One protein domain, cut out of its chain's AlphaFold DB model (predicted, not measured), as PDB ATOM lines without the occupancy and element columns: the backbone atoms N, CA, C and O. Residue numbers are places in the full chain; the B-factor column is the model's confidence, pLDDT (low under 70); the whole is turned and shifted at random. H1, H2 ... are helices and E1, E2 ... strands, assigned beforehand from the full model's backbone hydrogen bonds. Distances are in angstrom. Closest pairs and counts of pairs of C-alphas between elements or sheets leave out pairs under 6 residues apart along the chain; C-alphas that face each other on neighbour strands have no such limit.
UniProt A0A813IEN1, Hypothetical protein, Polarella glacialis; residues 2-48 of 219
ATOM      1  N   LEU A   2      84.130  20.049  64.427       88.06
ATOM      2  CA  LEU A   2      83.563  20.268  63.076       88.06
ATOM      3  C   LEU A   2      83.389  21.746  62.682       88.06
ATOM      4  O   LEU A   2      83.651  22.110  61.544       88.06
ATOM      5  N   HIS A   3      83.005  22.613  63.623       90.56
ATOM      6  CA  HIS A   3      82.855  24.043  63.341       90.56
ATOM      7  C   HIS A   3      84.158  24.708  62.864       90.56
ATOM      8  O   HIS A   3      84.134  25.443  61.887       90.56
ATOM      9  N   ALA A   4      85.289  24.416  63.515       94.00
ATOM     10  CA  ALA A   4      86.588  24.964  63.123       94.00
ATOM     11  C   ALA A   4      87.030  24.432  61.752       94.00
ATOM     12  O   ALA A   4      87.528  25.193  60.932       94.00
ATOM     13  N   TRP A   5      86.772  23.150  61.471       91.69
ATOM     14  CA  TRP A   5      87.034  22.573  60.152       91.69
ATOM     15  C   TRP A   5      86.215  23.282  59.059       91.69
ATOM     16  O   TRP A   5      86.779  23.707  58.058       91.69
ATOM     17  N   ASN A   6      84.919  23.520  59.294       95.81
ATOM     18  CA  ASN A   6      84.048  24.233  58.351       95.81
ATOM     19  C   ASN A   6      84.493  25.688  58.093       95.81
ATOM     20  O   ASN A   6      84.244  26.210  57.014       95.81
ATOM     21  N   GLN A   7      85.139  26.355  59.058       96.25
ATOM     22  CA  GLN A   7      85.693  27.701  58.849       96.25
ATOM     23  C   GLN A   7      86.913  27.690  57.919       96.25
ATOM     24  O   GLN A   7      87.093  28.620  57.137       96.25
ATOM     25  N   VAL A   8      87.742  26.646  58.004       96.88
ATOM     26  CA  VAL A   8      88.940  26.477  57.164       96.88
ATOM     27  C   VAL A   8      88.583  25.939  55.773       96.88
ATOM     28  O   VAL A   8      89.277  26.243  54.806       96.88
ATOM     29  N   HIS A   9      87.484  25.189  55.658       93.88
ATOM     30  CA  HIS A   9      87.023  24.546  54.425       93.88
ATOM     31  C   HIS A   9      85.589  24.978  54.058       93.88
ATOM     32  O   HIS A   9      84.653  24.177  54.162       93.88
ATOM     33  N   PRO A  10      85.376  26.246  53.651       94.94
ATOM     34  CA  PRO A  10      84.037  26.769  53.375       94.94
ATOM     35  C   PRO A  10      83.356  26.081  52.180       94.94
ATOM     36  O   PRO A  10      82.140  25.877  52.196       94.94
ATOM     37  N   ASP A  11      84.126  25.666  51.177       93.50
ATOM     38  CA  ASP A  11      83.682  24.934  49.985       93.50
ATOM     39  C   ASP A  11      83.249  23.492  50.287       93.50
ATOM     40  O   ASP A  11      82.360  22.960  49.622       93.50
ATOM     41  N   ALA A  12      83.814  22.885  51.333       92.19
ATOM     42  CA  ALA A  12      83.528  21.513  51.743       92.19
ATOM     43  C   ALA A  12      82.731  21.415  53.057       92.19
ATOM     44  O   ALA A  12      82.654  20.339  53.644       92.19
ATOM     45  N   THR A  13      82.115  22.518  53.506       94.88
ATOM     46  CA  THR A  13      81.366  22.620  54.773       94.88
ATOM     47  C   THR A  13      80.483  21.396  55.020       94.88
ATOM     48  O   THR A  13      79.536  21.161  54.268       94.88
ATOM     49  N   VAL A  14      80.719  20.676  56.119       94.88
ATOM     50  CA  VAL A  14      79.891  19.547  56.561       94.88
ATOM     51  C   VAL A  14      78.590  20.069  57.166       94.88
ATOM     52  O   VAL A  14      78.600  20.946  58.036       94.88
ATOM     53  N   GLN A  15      77.465  19.514  56.721       92.31
ATOM     54  CA  GLN A  15      76.113  19.886  57.127       92.31
ATOM     55  C   GLN A  15      75.371  18.706  57.773       92.31
ATOM     56  O   GLN A  15      75.643  17.542  57.471       92.31
ATOM     57  N   PRO A  16      74.388  18.978  58.653       89.00
ATOM     58  CA  PRO A  16      73.460  17.948  59.107       89.00
ATOM     59  C   PRO A  16      72.767  17.264  57.920       89.00
ATOM     60  O   PRO A  16      72.234  17.942  57.045       89.00
ATOM     61  N   GLY A  17      72.753  15.929  57.915       87.38
ATOM     62  CA  GLY A  17      72.210  15.113  56.819       87.38
ATOM     63  C   GLY A  17      73.275  14.554  55.873       87.38
ATOM     64  O   GLY A  17      73.009  13.580  55.168       87.38
ATOM     65  N   ASP A  18      74.497  15.093  55.911       94.00
ATOM     66  CA  ASP A  18      75.619  14.499  55.192       94.00
ATOM     67  C   ASP A  18      75.915  13.083  55.712       94.00
ATOM     68  O   ASP A  18      75.742  12.766  56.895       94.00
ATOM     69  N   ARG A  19      76.352  12.206  54.807       93.38
ATOM     70  CA  ARG A  19      76.582  10.787  55.078       93.38
ATOM     71  C   ARG A  19      78.066  10.476  55.034       93.38
ATOM     72  O   ARG A  19      78.766  10.896  54.123       93.38
ATOM     73  N   VAL A  20      78.536   9.697  56.001       95.62
ATOM     74  CA  VAL A  20      79.907   9.179  56.000       95.62
ATOM     75  C   VAL A  20      79.949   7.975  55.066       95.62
ATOM     76  O   VAL A  20      79.281   6.978  55.334       95.62
ATOM     77  N   SER A  21      80.692   8.076  53.964       95.69
ATOM     78  CA  SER A  21      80.870   6.972  53.016       95.69
ATOM     79  C   SER A  21      82.058   6.087  53.378       95.69
ATOM     80  O   SER A  21      81.994   4.876  53.161       95.69
ATOM     81  N   LYS A  22      83.126   6.673  53.940       97.75
ATOM     82  CA  LYS A  22      84.322   5.950  54.391       97.75
ATOM     83  C   LYS A  22      84.970   6.609  55.603       97.75
ATOM     84  O   LYS A  22      84.916   7.827  55.766       97.75
ATOM     85  N   VAL A  23      85.662   5.802  56.401       97.94
ATOM     86  CA  VAL A  23      86.569   6.250  57.466       97.94
ATOM     87  C   VAL A  23      87.901   5.532  57.290       97.94
ATOM     88  O   VAL A  23      87.924   4.305  57.254       97.94
ATOM     89  N   ASN A  24      88.994   6.277  57.125       97.19
ATOM     90  CA  ASN A  24      90.334   5.750  56.835       97.19
ATOM     91  C   ASN A  24      90.342   4.744  55.664       97.19
ATOM     92  O   ASN A  24      91.019   3.722  55.699       97.19
ATOM     93  N   GLY A  25      89.537   5.007  54.627       97.38
ATOM     94  CA  GLY A  25      89.385   4.123  53.463       97.38
ATOM     95  C   GLY A  25      88.456   2.918  53.673       97.38
ATOM     96  O   GLY A  25      88.146   2.221  52.709       97.38
ATOM     97  N   VAL A  26      87.952   2.692  54.889       98.06
ATOM     98  CA  VAL A  26      87.039   1.589  55.216       98.06
ATOM     99  C   VAL A  26      85.584   2.023  55.034       98.06
ATOM    100  O   VAL A  26      85.180   3.052  55.564       98.06
ATOM    101  N   SER A  27      84.785   1.228  54.314       96.31
ATOM    102  CA  SER A  27      83.365   1.507  54.014       96.31
ATOM    103  C   SER A  27      82.369   0.606  54.757       96.31
ATOM    104  O   SER A  27      81.161   0.830  54.706       96.31
ATOM    105  N   THR A  28      82.837  -0.432  55.456       96.25
ATOM    106  CA  THR A  28      81.953  -1.325  56.225       96.25
ATOM    107  C   THR A  28      81.603  -0.698  57.572       96.25
ATOM    108  O   THR A  28      82.462  -0.107  58.215       96.25
ATOM    109  N   ILE A  29      80.367  -0.858  58.057       95.25
ATOM    110  CA  ILE A  29      79.913  -0.226  59.316       95.25
ATOM    111  C   ILE A  29      80.800  -0.631  60.506       95.25
ATOM    112  O   ILE A  29      81.263   0.221  61.263       95.25
ATOM    113  N   SER A  30      81.079  -1.931  60.644       97.00
ATOM    114  CA  SER A  30      81.944  -2.457  61.711       97.00
ATOM    115  C   SER A  30      83.380  -1.936  61.596       97.00
ATOM    116  O   SER A  30      83.995  -1.578  62.601       97.00
ATOM    117  N   GLY A  31      83.906  -1.845  60.372       97.56
ATOM    118  CA  GLY A  31      85.243  -1.325  60.113       97.56
ATOM    119  C   GLY A  31      85.353   0.178  60.379       97.56
ATOM    120  O   GLY A  31      86.236   0.595  61.120       97.56
ATOM    121  N   MET A  32      84.396   0.973  59.895       97.56
ATOM    122  CA  MET A  32      84.309   2.407  60.178       97.56
ATOM    123  C   MET A  32      84.261   2.680  61.685       97.56
ATOM    124  O   MET A  32      84.984   3.537  62.181       97.56
ATOM    125  N   GLY A  33      83.474   1.911  62.445       97.38
ATOM    126  CA  GLY A  33      83.403   2.046  63.902       97.38
ATOM    127  C   GLY A  33      84.718   1.734  64.629       97.38
ATOM    128  O   GLY A  33      84.968   2.281  65.703       97.38
ATOM    129  N   LYS A  34      85.569   0.868  64.063       97.88
ATOM    130  CA  LYS A  34      86.925   0.621  64.578       97.88
ATOM    131  C   LYS A  34      87.860   1.780  64.240       97.88
ATOM    132  O   LYS A  34      88.530   2.266  65.144       97.88
ATOM    133  N   GLU A  35      87.840   2.248  62.996       98.19
ATOM    134  CA  GLU A  35      88.705   3.336  62.520       98.19
ATOM    135  C   GLU A  35      88.417   4.684  63.181       98.19
ATOM    136  O   GLU A  35      89.323   5.483  63.383       98.19
ATOM    137  N   LEU A  36      87.182   4.924  63.621       96.94
ATOM    138  CA  LEU A  36      86.850   6.112  64.412       96.94
ATOM    139  C   LEU A  36      87.566   6.171  65.773       96.94
ATOM    140  O   LEU A  36      87.584   7.229  66.396       96.94
ATOM    141  N   ARG A  37      88.141   5.058  66.253       97.19
ATOM    142  CA  ARG A  37      88.965   5.014  67.474       97.19
ATOM    143  C   ARG A  37      90.463   5.179  67.199       97.19
ATOM    144  O   ARG A  37      91.244   5.195  68.148       97.19
ATOM    145  N   SER A  38      90.867   5.268  65.933       97.56
ATOM    146  CA  SER A  38      92.256   5.493  65.543       97.56
ATOM    147  C   SER A  38      92.716   6.895  65.979       97.56
ATOM    148  O   SER A  38      91.907   7.821  66.045       97.56
ATOM    149  N   PRO A  39      94.015   7.094  66.267       96.94
ATOM    150  CA  PRO A  39      94.540   8.395  66.699       96.94
ATOM    151  C   PRO A  39      94.443   9.483  65.616       96.94
ATOM    152  O   PRO A  39      94.473  10.670  65.932       96.94
ATOM    153  N   SER A  40      94.321   9.084  64.346       96.06
ATOM    154  CA  SER A  40      94.042   9.958  63.207       96.06
ATOM    155  C   SER A  40      92.862   9.401  62.414       96.06
ATOM    156  O   SER A  40      92.766   8.189  62.199       96.06
ATOM    157  N   VAL A  41      91.961  10.292  62.000       95.50
ATOM    158  CA  VAL A  41      90.715   9.946  61.315       95.50
ATOM    159  C   VAL A  41      90.573  10.809  60.063       95.50
ATOM    160  O   VAL A  41      90.432  12.028  60.148       95.50
ATOM    161  N   ALA A  42      90.564  10.165  58.902       95.56
ATOM    162  CA  ALA A  42      90.178  10.736  57.621       95.56
ATOM    163  C   ALA A  42      88.775  10.237  57.259       95.56
ATOM    164  O   ALA A  42      88.535   9.030  57.201       95.56
ATOM    165  N   MET A  43      87.838  11.153  57.020       95.44
ATOM    166  CA  MET A  43      86.452  10.815  56.682       95.44
ATOM    167  C   MET A  43      86.138  11.251  55.256       95.44
ATOM    168  O   MET A  43      86.446  12.375  54.868       95.44
ATOM    169  N   GLU A  44      85.485  10.376  54.499       96.00
ATOM    170  CA  GLU A  44      84.871  10.720  53.221       96.00
ATOM    171  C   GLU A  44      83.383  10.967  53.477       96.00
ATOM    172  O   GLU A  44      82.676  10.112  54.023       96.00
ATOM    173  N   ILE A  45      82.927  12.174  53.152       95.25
ATOM    174  CA  ILE A  45      81.569  12.635  53.424       95.25
ATOM    175  C   ILE A  45      80.883  12.899  52.088       95.25
ATOM    176  O   ILE A  45      81.432  13.568  51.217       95.25
ATOM    177  N   ILE A  46      79.669  12.379  51.934       95.06
ATOM    178  CA  ILE A  46      78.837  12.561  50.751       95.06
ATOM    179  C   ILE A  46      77.567  13.300  51.155       95.06
ATOM    180  O   ILE A  46      76.865  12.907  52.089       95.06
ATOM    181  N   ARG A  47      77.239  14.346  50.399       94.44
ATOM    182  CA  ARG A  47      75.954  15.036  50.486       94.44
ATOM    183  C   ARG A  47      75.022  14.512  49.409       94.44
ATOM    184  O   ARG A  47      75.285  14.677  48.221       94.44
ATOM    185  N   TYR A  48      73.923  13.892  49.819       95.12
ATOM    186  CA  TYR A  48      72.898  13.473  48.869       95.12
ATOM    187  C   TYR A  48      72.065  14.664  48.400       95.12
ATOM    188  O   TYR A  48      71.830  15.595  49.177       95.12
TER     189      TYR A  48
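What this domain is: This is residues 2 to 48 of the 219 residues of the protein "Hypothetical protein" of Polarella glacialis (UniProt A0A813IEN1). A small two-stranded antiparallel ribbon, E1 and E2, lies between two short helices: H2, in the connection from E1 to E2, sits near E1, while H1 lies off toward the opposite end of the domain, away from H2 and E2. The two C-alphas farthest apart, those of Gln 7 in H1 and Ser 30 in H2, mark this helix-to-helix reach. The printed part has 47 residues with two named helices and two named strands, in the order H1, E1, H2, E2; its class is mixed, helices and strands, and the named elements hold 23 residues, under half. The whole is only just compact, close to loose, with a radius of gyration of the C-alphas of 11.3 A, and the C-alphas span 29 by 26 by 15 A along their three main axes.

Where its parts are: H1 is residues 2 to 8, 10.1 A from first to last C-alpha, and begins at C-alpha 2 at (83.563, 20.268, 63.076). After a short link of 10 residues comes E1, residues 19 to 23, 11.2 A long, with C-alpha 19 at (76.582, 10.787, 55.078). A tight link of 5 residues leads to H2, residues 29 to 35, 10.0 A long. A short link of 7 residues then leads to E2, residues 43 to 46, 9.8 A long, which ends at C-alpha 46 at (78.837, 12.561, 50.751).

How they stand to each other: E1 and E2 are antiparallel neighbours, with an angle of 152 degrees between their N-to-C directions. C-alphas 20 and 45 face each other at 4.6 A, and so do C-alphas 23 and 43 at 4.6 A. N 21 and O 44, 2.8 A apart, and N 46 and O 19, 2.8 A apart, are within hydrogen-bond range. E1 and H2 have 3 pairs of C-alphas within 8 A; the closest are those of Val 23 and Met 32, 5.2 A apart. The centres of E1 and H2 are 10.1 A apart. Within 10 A, H2 has 14 pairs of C-alphas with E1 and 2 with E2. H1 is apart from H2 and from E2. In H1 and H2 every O i to N i+4 pair is within hydrogen-bond range.

The domain as a whole: The C-alphas of Gln 7 and Ser 30, the two farthest apart, are 30.5 A from each other, and the first and last printed C-alphas, those of Leu 2 and Tyr 48, are 19.0 A apart. The printed part has no cut, and no link between its named elements is long. The mean pLDDT of the printed part is 95.2, and no printed residue of this predicted model is under 70.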